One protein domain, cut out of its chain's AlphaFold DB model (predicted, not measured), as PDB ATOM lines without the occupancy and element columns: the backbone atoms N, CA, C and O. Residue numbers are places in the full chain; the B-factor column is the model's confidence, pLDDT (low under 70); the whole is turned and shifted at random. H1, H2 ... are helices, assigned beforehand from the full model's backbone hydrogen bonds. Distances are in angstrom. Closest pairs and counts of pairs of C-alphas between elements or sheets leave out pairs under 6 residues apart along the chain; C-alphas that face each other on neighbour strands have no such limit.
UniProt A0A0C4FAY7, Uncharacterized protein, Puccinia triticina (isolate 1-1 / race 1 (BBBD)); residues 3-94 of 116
ATOM      1  N   GLN A   3     143.662 238.352 169.309       84.94
ATOM      2  CA  GLN A   3     144.958 238.218 168.635       84.94
ATOM      3  C   GLN A   3     145.887 237.192 169.303       84.94
ATOM      4  O   GLN A   3     146.520 236.400 168.618       84.94
ATOM      5  N   ALA A   4     145.923 237.140 170.639       85.31
ATOM      6  CA  ALA A   4     146.731 236.151 171.355       85.31
ATOM      7  C   ALA A   4     146.218 234.717 171.148       85.31
ATOM      8  O   ALA A   4     147.005 233.777 171.126       85.31
ATOM      9  N   ARG A   5     144.900 234.543 170.962       85.50
ATOM     10  CA  ARG A   5     144.317 233.237 170.621       85.50
ATOM     11  C   ARG A   5     144.706 232.816 169.206       85.50
ATOM     12  O   ARG A   5     145.059 231.663 169.016       85.50
ATOM     13  N   LEU A   6     144.697 233.747 168.248       89.31
ATOM     14  CA  LEU A   6     145.143 233.487 166.875       89.31
ATOM     15  C   LEU A   6     146.634 233.129 166.813       89.31
ATOM     16  O   LEU A   6     146.989 232.138 166.185       89.31
ATOM     17  N   ALA A   7     147.485 233.884 167.511       88.19
ATOM     18  CA  ALA A   7     148.914 233.593 167.643       88.19
ATOM     19  C   ALA A   7     149.154 232.198 168.247       88.19
ATOM     20  O   ALA A   7     149.910 231.397 167.704       88.19
ATOM     21  N   HIS A   8     148.436 231.864 169.324       87.38
ATOM     22  CA  HIS A   8     148.487 230.531 169.922       87.38
ATOM     23  C   HIS A   8     148.064 229.434 168.932       87.38
ATOM     24  O   HIS A   8     148.781 228.453 168.761       87.38
ATOM     25  N   MET A   9     146.936 229.616 168.235       89.38
ATOM     26  CA  MET A   9     146.465 228.671 167.214       89.38
ATOM     27  C   MET A   9     147.492 228.482 166.098       89.38
ATOM     28  O   MET A   9     147.719 227.349 165.689       89.38
ATOM     29  N   ARG A  10     148.141 229.554 165.627       89.81
ATOM     30  CA  ARG A  10     149.171 229.467 164.584       89.81
ATOM     31  C   ARG A  10     150.367 228.627 165.037       89.81
ATOM     32  O   ARG A  10     150.804 227.768 164.279       89.81
ATOM     33  N   ILE A  11     150.842 228.820 166.268       88.19
ATOM     34  CA  ILE A  11     151.941 228.027 166.847       88.19
ATOM     35  C   ILE A  11     151.558 226.542 166.928       88.19
ATOM     36  O   ILE A  11     152.299 225.684 166.456       88.19
ATOM     37  N   VAL A  12     150.374 226.228 167.463       85.38
ATOM     38  CA  VAL A  12     149.918 224.834 167.608       85.38
ATOM     39  C   VAL A  12     149.665 224.176 166.242       85.38
ATOM     40  O   VAL A  12     149.994 223.004 166.056       85.38
ATOM     41  N   LEU A  13     149.135 224.913 165.259       85.19
ATOM     42  CA  LEU A  13     148.964 224.427 163.882       85.19
ATOM     43  C   LEU A  13     150.309 224.083 163.237       85.19
ATOM     44  O   LEU A  13     150.419 223.057 162.567       85.19
ATOM     45  N   HIS A  14     151.322 224.921 163.456       85.25
ATOM     46  CA  HIS A  14     152.664 224.702 162.928       85.25
ATOM     47  C   HIS A  14     153.325 223.460 163.533       85.25
ATOM     48  O   HIS A  14     153.805 222.606 162.795       85.25
ATOM     49  N   LEU A  15     153.240 223.290 164.857       83.25
ATOM     50  CA  LEU A  15     153.691 222.071 165.545       83.25
ATOM     51  C   LEU A  15     153.027 220.811 164.977       83.25
ATOM     52  O   LEU A  15     153.691 219.818 164.694       83.25
ATOM     53  N   ASN A  16     151.716 220.875 164.737       79.88
ATOM     54  CA  ASN A  16     150.972 219.758 164.159       79.88
ATOM     55  C   ASN A  16     151.378 219.464 162.703       79.88
ATOM     56  O   ASN A  16     151.334 218.306 162.291       79.88
ATOM     57  N   ARG A  17     151.774 220.473 161.912       82.31
ATOM     58  CA  ARG A  17     152.342 220.263 160.567       82.31
ATOM     59  C   ARG A  17     153.651 219.476 160.653       82.31
ATOM     60  O   ARG A  17     153.796 218.506 159.918       82.31
ATOM     61  N   ILE A  18     154.564 219.888 161.537       79.12
ATOM     62  CA  ILE A  18     155.869 219.236 161.724       79.12
ATOM     63  C   ILE A  18     155.664 217.769 162.128       79.12
ATOM     64  O   ILE A  18     156.092 216.871 161.408       79.12
ATOM     65  N   ALA A  19     154.879 217.518 163.180       73.19
ATOM     66  CA  ALA A  19     154.606 216.163 163.660       73.19
ATOM     67  C   ALA A  19     153.987 215.248 162.583       73.19
ATOM     68  O   ALA A  19     154.332 214.072 162.474       73.19
ATOM     69  N   ARG A  20     153.096 215.784 161.733       71.94
ATOM     70  CA  ARG A  20     152.494 215.029 160.619       71.94
ATOM     71  C   ARG A  20     153.490 214.668 159.523       71.94
ATOM     72  O   ARG A  20     153.361 213.589 158.946       71.94
ATOM     73  N   ASN A  21     154.426 215.565 159.222       65.00
ATOM     74  CA  ASN A  21     155.457 215.323 158.216       65.00
ATOM     75  C   ASN A  21     156.464 214.265 158.689       65.00
ATOM     76  O   ASN A  21     156.937 213.486 157.865       65.00
ATOM     77  N   ASP A  22     156.724 214.198 159.997       62.44
ATOM     78  CA  ASP A  22     157.759 213.329 160.561       62.44
ATOM     79  C   ASP A  22     157.241 211.949 161.008       62.44
ATOM     80  O   ASP A  22     157.998 210.979 160.980       62.44
ATOM     81  N   GLN A  23     155.970 211.823 161.419       57.19
ATOM     82  CA  GLN A  23     155.484 210.611 162.112       57.19
ATOM     83  C   GLN A  23     154.231 209.961 161.506       57.19
ATOM     84  O   GLN A  23     153.826 208.887 161.951       57.19
ATOM     85  N   GLY A  24     153.587 210.566 160.499       54.56
ATOM     86  CA  GLY A  24     152.376 210.003 159.874       54.56
ATOM     87  C   GLY A  24     151.164 209.867 160.815       54.56
ATOM     88  O   GLY A  24     150.117 209.353 160.408       54.56
ATOM     89  N   GLU A  25     151.273 210.345 162.056       54.69
ATOM     90  CA  GLU A  25     150.227 210.284 163.067       54.69
ATOM     91  C   GLU A  25     149.105 211.288 162.765       54.69
ATOM     92  O   GLU A  25     149.314 212.475 162.504       54.69
ATOM     93  N   LYS A  26     147.863 210.793 162.791       56.97
ATOM     94  CA  LYS A  26     146.657 211.551 162.435       56.97
ATOM     95  C   LYS A  26     145.832 211.978 163.647       56.97
ATOM     96  O   LYS A  26     144.617 211.945 163.548       56.97
ATOM     97  N   HIS A  27     146.395 212.419 164.767       54.81
ATOM     98  CA  HIS A  27     145.538 212.947 165.837       54.81
ATOM     99  C   HIS A  27     146.153 214.114 166.605       54.81
ATOM    100  O   HIS A  27     147.363 214.227 166.714       54.81
ATOM    101  N   THR A  28     145.250 214.930 167.165       67.56
ATOM    102  CA  THR A  28     145.395 215.778 168.365       67.56
ATOM    103  C   THR A  28     145.379 217.297 168.228       67.56
ATOM    104  O   THR A  28     145.159 217.906 169.261       67.56
ATOM    105  N   PHE A  29     145.445 217.935 167.047       68.56
ATOM    106  CA  PHE A  29     145.409 219.418 166.974       68.56
ATOM    107  C   PHE A  29     144.330 220.064 167.867       68.56
ATOM    108  O   PHE A  29     144.644 220.877 168.735       68.56
ATOM    109  N   TRP A  30     143.064 219.662 167.688       72.75
ATOM    110  CA  TRP A  30     141.954 220.182 168.492       72.75
ATOM    111  C   TRP A  30     142.069 219.759 169.956       72.75
ATOM    112  O   TRP A  30     141.985 220.600 170.837       72.75
ATOM    113  N   THR A  31     142.367 218.487 170.226       77.00
ATOM    114  CA  THR A  31     142.507 217.954 171.590       77.00
ATOM    115  C   THR A  31     143.628 218.629 172.386       77.00
ATOM    116  O   THR A  31     143.462 218.899 173.574       77.00
ATOM    117  N   GLN A  32     144.756 218.922 171.746       75.19
ATOM    118  CA  GLN A  32     145.914 219.584 172.330       75.19
ATOM    119  C   GLN A  32     145.598 221.053 172.590       75.19
ATOM    120  O   GLN A  32     145.797 221.523 173.705       75.19
ATOM    121  N   LEU A  33     145.023 221.751 171.604       78.94
ATOM    122  CA  LEU A  33     144.575 223.133 171.759       78.94
ATOM    123  C   LEU A  33     143.539 223.271 172.885       78.94
ATOM    124  O   LEU A  33     143.660 224.169 173.718       78.94
ATOM    125  N   ASP A  34     142.550 222.379 172.927       79.12
ATOM    126  CA  ASP A  34     141.484 222.380 173.929       79.12
ATOM    127  C   ASP A  34     142.028 222.078 175.326       79.12
ATOM    128  O   ASP A  34     141.678 222.777 176.276       79.12
ATOM    129  N   SER A  35     142.933 221.101 175.457       80.94
ATOM    130  CA  SER A  35     143.595 220.785 176.732       80.94
ATOM    131  C   SER A  35     144.389 221.986 177.252       80.94
ATOM    132  O   SER A  35     144.262 222.377 178.414       80.94
ATOM    133  N   ASP A  36     145.138 222.640 176.368       80.31
ATOM    134  CA  ASP A  36     145.921 223.830 176.685       80.31
ATOM    135  C   ASP A  36     145.057 225.031 177.088       80.31
ATOM    136  O   ASP A  36     145.404 225.804 177.988       80.31
ATOM    137  N   LEU A  37     143.919 225.223 176.419       80.56
ATOM    138  CA  LEU A  37     142.957 226.267 176.763       80.56
ATOM    139  C   LEU A  37     142.233 225.948 178.078       80.56
ATOM    140  O   LEU A  37     142.036 226.851 178.900       80.56
ATOM    141  N   ALA A  38     141.886 224.684 178.318       82.69
ATOM    142  CA  ALA A  38     141.249 224.229 179.549       82.69
ATOM    143  C   ALA A  38     142.145 224.501 180.767       82.69
ATOM    144  O   ALA A  38     141.693 225.135 181.724       82.69
ATOM    145  N   LEU A  39     143.441 224.164 180.683       82.69
ATOM    146  CA  LEU A  39     144.438 224.453 181.726       82.69
ATOM    147  C   LEU A  39     144.502 225.941 182.102       82.69
ATOM    148  O   LEU A  39     144.799 226.299 183.244       82.69
ATOM    149  N   ARG A  40     144.211 226.828 181.146       81.06
ATOM    150  CA  ARG A  40     144.304 228.284 181.320       81.06
ATOM    151  C   ARG A  40     142.976 228.933 181.697       81.06
ATOM    152  O   ARG A  40     142.976 230.061 182.189       81.06
ATOM    153  N   THR A  41     141.847 228.246 181.530       82.25
ATOM    154  CA  THR A  41     140.510 228.808 181.791       82.25
ATOM    155  C   THR A  41     140.297 229.119 183.275       82.25
ATOM    156  O   THR A  41     139.768 230.186 183.595       82.25
ATOM    157  N   GLY A  42     140.814 228.284 184.181       83.06
ATOM    158  CA  GLY A  42     140.752 228.502 185.635       83.06
ATOM    159  C   GLY A  42     141.798 229.473 186.203       83.06
ATOM    160  O   GLY A  42     141.771 229.776 187.391       83.06
ATOM    161  N   LYS A  43     142.737 229.968 185.385       88.69
ATOM    162  CA  LYS A  43     143.846 230.802 185.872       88.69
ATOM    163  C   LYS A  43     143.409 232.258 186.135       88.69
ATOM    164  O   LYS A  43     142.491 232.751 185.462       88.69
ATOM    165  N   PRO A  44     144.089 232.972 187.057       89.31
ATOM    166  CA  PRO A  44     143.801 234.375 187.355       89.31
ATOM    167  C   PRO A  44     143.906 235.289 186.120       89.31
ATOM    168  O   PRO A  44     144.677 234.992 185.201       89.31
ATOM    169  N   PRO A  45     143.205 236.441 186.094       88.44
ATOM    170  CA  PRO A  45     143.274 237.390 184.979       88.44
ATOM    171  C   PRO A  45     144.703 237.824 184.624       88.44
ATOM    172  O   PRO A  45     145.063 237.849 183.448       88.44
ATOM    173  N   MET A  46     145.539 238.079 185.636       89.38
ATOM    174  CA  MET A  46     146.934 238.494 185.450       89.38
ATOM    175  C   MET A  46     147.780 237.421 184.749       89.38
ATOM    176  O   MET A  46     148.555 237.725 183.845       89.38
ATOM    177  N   TYR A  47     147.567 236.150 185.098       91.00
ATOM    178  CA  TYR A  47     148.216 235.022 184.431       91.00
ATOM    179  C   TYR A  47     147.836 234.973 182.947       91.00
ATOM    180  O   TYR A  47     148.698 234.888 182.076       91.00
ATOM    181  N   LYS A  48     146.534 235.077 182.641       88.88
ATOM    182  CA  LYS A  48     146.026 235.066 181.258       88.88
ATOM    183  C   LYS A  48     146.581 236.235 180.443       88.88
ATOM    184  O   LYS A  48     146.882 236.065 179.263       88.88
ATOM    185  N   PHE A  49     146.713 237.407 181.064       89.44
ATOM    186  CA  PHE A  49     147.302 238.592 180.447       89.44
ATOM    187  C   PHE A  49     148.780 238.382 180.099       89.44
ATOM    188  O   PHE A  49     149.170 238.584 178.949       89.44
ATOM    189  N   VAL A  50     149.586 237.921 181.058       91.81
ATOM    190  CA  VAL A  50     151.017 237.674 180.838       91.81
ATOM    191  C   VAL A  50     151.242 236.575 179.810       91.81
ATOM    192  O   VAL A  50     152.019 236.762 178.877       91.81
ATOM    193  N   PHE A  51     150.496 235.476 179.907       90.56
ATOM    194  CA  PHE A  51     150.538 234.418 178.907       90.56
ATOM    195  C   PHE A  51     150.236 234.956 177.499       90.56
ATOM    196  O   PHE A  51     150.989 234.704 176.559       90.56
ATOM    197  N   ALA A  52     149.174 235.756 177.350       90.38
ATOM    198  CA  ALA A  52     148.826 236.368 176.071       90.38
ATOM    199  C   ALA A  52     149.954 237.258 175.526       90.38
ATOM    200  O   ALA A  52     150.246 237.214 174.333       90.38
ATOM    201  N   ARG A  53     150.609 238.037 176.390       91.56
ATOM    202  CA  ARG A  53     151.746 238.885 176.016       91.56
ATOM    203  C   ARG A  53     152.946 238.060 175.544       91.56
ATOM    204  O   ARG A  53     153.535 238.393 174.516       91.56
ATOM    205  N   LEU A  54     153.285 236.984 176.256       92.62
ATOM    206  CA  LEU A  54     154.388 236.090 175.893       92.62
ATOM    207  C   LEU A  54     154.129 235.394 174.551       92.62
ATOM    208  O   LEU A  54     155.009 235.391 173.693       92.62
ATOM    209  N   ILE A  55     152.908 234.899 174.331       91.62
ATOM    210  CA  ILE A  55     152.503 234.298 173.053       91.62
ATOM    211  C   ILE A  55     152.599 235.295 171.899       91.62
ATOM    212  O   ILE A  55     153.130 234.951 170.851       91.62
ATOM    213  N   LEU A  56     152.130 236.532 172.081       92.00
ATOM    214  CA  LEU A  56     152.218 237.556 171.036       92.00
ATOM    215  C   LEU A  56     153.669 237.915 170.702       92.00
ATOM    216  O   LEU A  56     154.012 238.064 169.532       92.00
ATOM    217  N   ARG A  57     154.529 238.033 171.722       91.38
ATOM    218  CA  ARG A  57     155.961 238.283 171.515       91.38
ATOM    219  C   ARG A  57     156.604 237.142 170.734       91.38
ATOM    220  O   ARG A  57     157.394 237.401 169.832       91.38
ATOM    221  N   LYS A  58     156.246 235.903 171.072       91.31
ATOM    222  CA  LYS A  58     156.763 234.706 170.416       91.31
ATOM    223  C   LYS A  58     156.280 234.591 168.970       91.31
ATOM    224  O   LYS A  58     157.106 234.431 168.089       91.31
ATOM    225  N   ASP A  59     154.984 234.753 168.708       90.00
ATOM    226  CA  ASP A  59     154.428 234.727 167.346       90.00
ATOM    227  C   ASP A  59     155.077 235.787 166.451       90.00
ATOM    228  O   ASP A  59     155.464 235.482 165.330       90.00
ATOM    229  N   LYS A  60     155.305 236.999 166.968       89.69
ATOM    230  CA  LYS A  60     156.022 238.044 166.227       89.69
ATOM    231  C   LYS A  60     157.486 237.683 165.943       89.69
ATOM    232  O   LYS A  60     157.997 238.060 164.897       89.69
ATOM    233  N   ALA A  61     158.162 237.006 166.871       89.62
ATOM    234  CA  ALA A  61     159.545 236.567 166.681       89.62
ATOM    235  C   ALA A  61     159.649 235.402 165.683       89.62
ATOM    236  O   ALA A  61     160.600 235.336 164.916       89.62
ATOM    237  N   LEU A  62     158.659 234.507 165.680       88.19
ATOM    238  CA  LEU A  62     158.575 233.407 164.723       88.19
ATOM    239  C   LEU A  62     158.258 233.917 163.320       88.19
ATOM    240  O   LEU A  62     158.884 233.479 162.366       88.19
ATOM    241  N   TRP A  63     157.326 234.860 163.197       87.44
ATOM    242  CA  TRP A  63     156.841 235.383 161.921       87.44
ATOM    243  C   TRP A  63     157.293 236.830 161.714       87.44
ATOM    244  O   TRP A  63     156.485 237.757 161.666       87.44
ATOM    245  N   ASP A  64     158.605 237.014 161.591       88.44
ATOM    246  CA  ASP A  64     159.261 238.310 161.381       88.44
ATOM    247  C   ASP A  64     159.216 238.805 159.920       88.44
ATOM    248  O   ASP A  64     159.657 239.915 159.621       88.44
ATOM    249  N   GLY A  65     158.652 237.999 159.014       84.62
ATOM    250  CA  GLY A  65     158.584 238.262 157.575       84.62
ATOM    251  C   GLY A  65     159.776 237.720 156.782       84.62
ATOM    252  O   GLY A  65     159.741 237.763 155.554       84.62
ATOM    253  N   ILE A  66     160.795 237.189 157.462       85.81
ATOM    254  CA  ILE A  66     161.952 236.506 156.871       85.81
ATOM    255  C   ILE A  66     161.793 234.994 157.046       85.81
ATOM    256  O   ILE A  66     162.003 234.228 156.105       85.81
ATOM    257  N   ASN A  67     161.379 234.568 158.238       86.38
ATOM    258  CA  ASN A  67     161.148 233.170 158.559       86.38
ATOM    259  C   ASN A  67     159.982 232.596 157.747       86.38
ATOM    260  O   ASN A  67     158.911 233.192 157.607       86.38
ATOM    261  N   THR A  68     160.194 231.386 157.242       84.44
ATOM    262  CA  THR A  68     159.215 230.625 156.474       84.44
ATOM    263  C   THR A  68     158.746 229.412 157.262       84.44
ATOM    264  O   THR A  68     159.322 229.025 158.279       84.44
ATOM    265  N   VAL A  69     157.695 228.764 156.764       80.19
ATOM    266  CA  VAL A  69     157.147 227.548 157.377       80.19
ATOM    267  C   VAL A  69     158.186 226.411 157.404       80.19
ATOM    268  O   VAL A  69     158.077 225.504 158.217       80.19
ATOM    269  N   ASP A  70     159.211 226.438 156.552       82.62
ATOM    270  CA  ASP A  70     160.235 225.386 156.506       82.62
ATOM    271  C   ASP A  70     161.476 225.715 157.348       82.62
ATOM    272  O   ASP A  70     162.261 224.821 157.651       82.62
ATOM    273  N   SER A  71     161.648 226.975 157.763       84.19
ATOM    274  CA  SER A  71     162.777 227.399 158.603       84.19
ATOM    275  C   SER A  71     162.482 227.353 160.102       84.19
ATOM    276  O   SER A  71     163.409 227.435 160.899       84.19
ATOM    277  N   ILE A  72     161.209 227.254 160.494       84.50
ATOM    278  CA  ILE A  72     160.781 227.222 161.898       84.50
ATOM    279  C   ILE A  72     160.623 225.766 162.346       84.50
ATOM    280  O   ILE A  72     159.747 225.059 161.838       84.50
ATOM    281  N   GLY A  73     161.424 225.339 163.322       82.69
ATOM    282  CA  GLY A  73     161.386 223.988 163.881       82.69
ATOM    283  C   GLY A  73     160.453 223.837 165.088       82.69
ATOM    284  O   GLY A  73     159.848 224.791 165.582       82.69
ATOM    285  N   GLU A  74     160.357 222.607 165.602       80.69
ATOM    286  CA  GLU A  74     159.553 222.287 166.790       80.69
ATOM    287  C   GLU A  74     160.055 223.034 168.035       80.69
ATOM    288  O   GLU A  74     159.265 223.626 168.776       80.69
ATOM    289  N   ALA A  75     161.379 223.074 168.221       82.81
ATOM    290  CA  ALA A  75     162.031 223.744 169.345       82.81
ATOM    291  C   ALA A  75     161.701 225.247 169.416       82.81
ATOM    292  O   ALA A  75     161.597 225.820 170.502       82.81
ATOM    293  N   ASP A  76     161.450 225.880 168.270       83.62
ATOM    294  CA  ASP A  76     161.092 227.294 168.205       83.62
ATOM    295  C   ASP A  76     159.648 227.538 168.649       83.62
ATOM    296  O   ASP A  76     159.317 228.619 169.135       83.62
ATOM    297  N   CYS A  77     158.779 226.529 168.562       80.94
ATOM    298  CA  CYS A  77     157.345 226.629 168.828       80.94
ATOM    299  C   CYS A  77     156.935 226.261 170.265       80.94
ATOM    300  O   CYS A  77     155.744 226.248 170.579       80.94
ATOM    301  N   VAL A  78     157.897 226.044 171.166       85.12
ATOM    302  CA  VAL A  78     157.634 225.720 172.580       85.12
ATOM    303  C   VAL A  78     156.809 226.816 173.262       85.12
ATOM    304  O   VAL A  78     157.166 227.998 173.230       85.12
ATOM    305  N   LEU A  79     155.693 226.438 173.885       85.94
ATOM    306  CA  LEU A  79     154.805 227.381 174.562       85.94
ATOM    307  C   LEU A  79     155.432 227.938 175.851       85.94
ATOM    308  O   LEU A  79     156.216 227.237 176.490       85.94
ATOM    309  N   PRO A  80     155.055 229.164 176.272       87.81
ATOM    310  CA  PRO A  80     155.521 229.736 177.527       87.81
ATOM    311  C   PRO A  80     155.230 228.816 178.712       87.81
ATOM    312  O   PRO A  80     154.090 228.392 178.930       87.81
ATOM    313  N   THR A  81     156.269 228.534 179.481       88.94
ATOM    314  CA  THR A  81     156.252 227.657 180.648       88.94
ATOM    315  C   THR A  81     155.776 228.403 181.901       88.94
ATOM    316  O   THR A  81     155.820 229.628 181.989       88.94
ATOM    317  N   GLU A  82     155.318 227.668 182.918       87.94
ATOM    318  CA  GLU A  82     154.929 228.246 184.216       87.94
ATOM    319  C   GLU A  82     155.990 229.163 184.866       87.94
ATOM    320  O   GLU A  82     155.601 230.230 185.351       87.94
ATOM    321  N   PRO A  83     157.300 228.828 184.905       89.00
ATOM    322  CA  PRO A  83     158.305 229.742 185.449       89.00
ATOM    323  C   PRO A  83     158.423 231.038 184.638       89.00
ATOM    324  O   PRO A  83     158.412 232.105 185.243       89.00
ATOM    325  N   GLU A  84     158.429 230.974 183.301       89.94
ATOM    326  CA  GLU A  84     158.489 232.172 182.443       89.94
ATOM    327  C   GLU A  84     157.275 233.085 182.657       89.94
ATOM    328  O   GLU A  84     157.391 234.311 182.698       89.94
ATOM    329  N   ILE A  85     156.090 232.495 182.846       90.25
ATOM    330  CA  ILE A  85     154.870 233.250 183.142       90.25
ATOM    331  C   ILE A  85     154.973 233.921 184.517       90.25
ATOM    332  O   ILE A  85     154.618 235.093 184.650       90.25
ATOM    333  N   LYS A  86     155.464 233.218 185.545       90.69
ATOM    334  CA  LYS A  86     155.648 233.788 186.891       90.69
ATOM    335  C   LYS A  86     156.675 234.919 186.903       90.69
ATOM    336  O   LYS A  86     156.439 235.939 187.547       90.69
ATOM    337  N   GLU A  87     157.775 234.757 186.179       92.25
ATOM    338  CA  GLU A  87     158.822 235.770 186.051       92.25
ATOM    339  C   GLU A  87     158.308 237.031 185.344       92.25
ATOM    340  O   GLU A  87     158.489 238.144 185.846       92.25
ATOM    341  N   GLU A  88     157.589 236.881 184.227       91.38
ATOM    342  CA  GLU A  88     157.013 238.028 183.515       91.38
ATOM    343  C   GLU A  88     155.886 238.685 184.335       91.38
ATOM    344  O   GLU A  88     155.754 239.911 184.323       91.38
ATOM    345  N   MET A  89     155.118 237.918 185.123       90.44
ATOM    346  CA  MET A  89     154.163 238.467 186.097       90.44
ATOM    347  C   MET A  89     154.856 239.323 187.161       90.44
ATOM    348  O   MET A  89     154.436 240.460 187.382       90.44
ATOM    349  N   ALA A  90     155.917 238.815 187.794       90.06
ATOM    350  CA  ALA A  90     156.682 239.561 188.794       90.06
ATOM    351  C   ALA A  90     157.311 240.826 188.188       90.06
ATOM    352  O   ALA A  90     157.200 241.914 188.753       90.06
ATOM    353  N   SER A  91     157.880 240.707 186.988       88.69
ATOM    354  CA  SER A  91     158.468 241.823 186.242       88.69
ATOM    355  C   SER A  91     157.439 242.883 185.851       88.69
ATOM    356  O   SER A  91     157.758 244.071 185.790       88.69
ATOM    357  N   TYR A  92     156.204 242.481 185.548       87.88
ATOM    358  CA  TYR A  92     155.124 243.413 185.236       87.88
ATOM    359  C   TYR A  92     154.638 244.152 186.486       87.88
ATOM    360  O   TYR A  92     154.478 245.369 186.447       87.88
ATOM    361  N   LEU A  93     154.466 243.438 187.601       86.44
ATOM    362  CA  LEU A  93     154.076 244.035 188.880       86.44
ATOM    363  C   LEU A  93     155.148 244.999 189.404       86.44
ATOM    364  O   LEU A  93     154.809 246.104 189.811       86.44
ATOM    365  N   CYS A  94     156.432 244.636 189.305       84.88
ATOM    366  CA  CYS A  94     157.553 245.499 189.689       84.88
ATOM    367  C   CYS A  94     157.617 246.782 188.838       84.88
ATOM    368  O   CYS A  94     157.822 247.879 189.357       84.88
TER     369      CYS A  94
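AT A GLANCE: This is residues 3 to 94 of the 116 residues of an uncharacterized protein of Puccinia triticina (isolate 1-1 / race 1 (BBBD)) (UniProt A0A0C4FAY7). Four crossed helices in a compact, uneven cluster: the longest, H1, has H2 folded back from it in a splayed helical hairpin, and its first part packs steeply on the second half of H3. The centres of H1, H2 and H3 make a triangle, H4 packs nearly at right angles on the first half of H3, and the long link, residues 63 to 81, folds back from the end of H3 to H4. The printed part has 92 residues with four named helices, H1 to H4 in order, and no named strand; the class is all helix. The radius of gyration of the C-alphas is 14.1 A, and the spans are 44 by 31 by 22 A.

IN THESE COORDINATES: H1, residues 3 to 23, begins at C-alpha 3 (144.958, 238.218, 168.635) and is 30.3 A long from first to last C-alpha. H2 is residues 29 to 41, 18.2 A. H3 is residues 45 to 62, 25.7 A. H4, residues 82 to 94, 18.3 A, ends at C-alpha 94 (157.553, 245.499, 189.689).

HOW THE PARTS SIT: H1, with residues 3 to 11 alone, touches residues 52 to 59 of H3; the closest C-alphas, of Ala 4 and Ala 52, are 5.2 A apart, at a steep tilt of 56 degrees, the same way. H1 and H2 form a helical hairpin and touch through residues 9 to 16 and 29 to 33 alone, closest at the C-alphas of Asn 16 and Phe 29, 6.2 A, at a steep tilt of 39 degrees, opposite ways. H2 and H3 are close but not clearly touching, the C-alphas of Arg 40 and Lys 48 being closest at 7.0 A. H3, with residues 46 to 54 alone, touches residues 85 to 89 of H4, closest at the C-alphas of Phe 51 and Ile 85, 6.2 A; at 72 degrees they are only just about perpendicular. H4 is apart from H1 and H2. Every O i to N i+4 pair is within hydrogen-bond range in H1, H3 and H4, and 8 of 9 are in H2.

THE WHOLE: The C-alphas farthest apart, of Gly 24 and Cys 94, are 46.6 A apart. The printed part has no cut. The links H1 to H2 and H2 to H3 are tight; H3 to H4 is long, with 19 residues. The mean pLDDT of the printed part is 83.3, with residues 21 to 29 under 70.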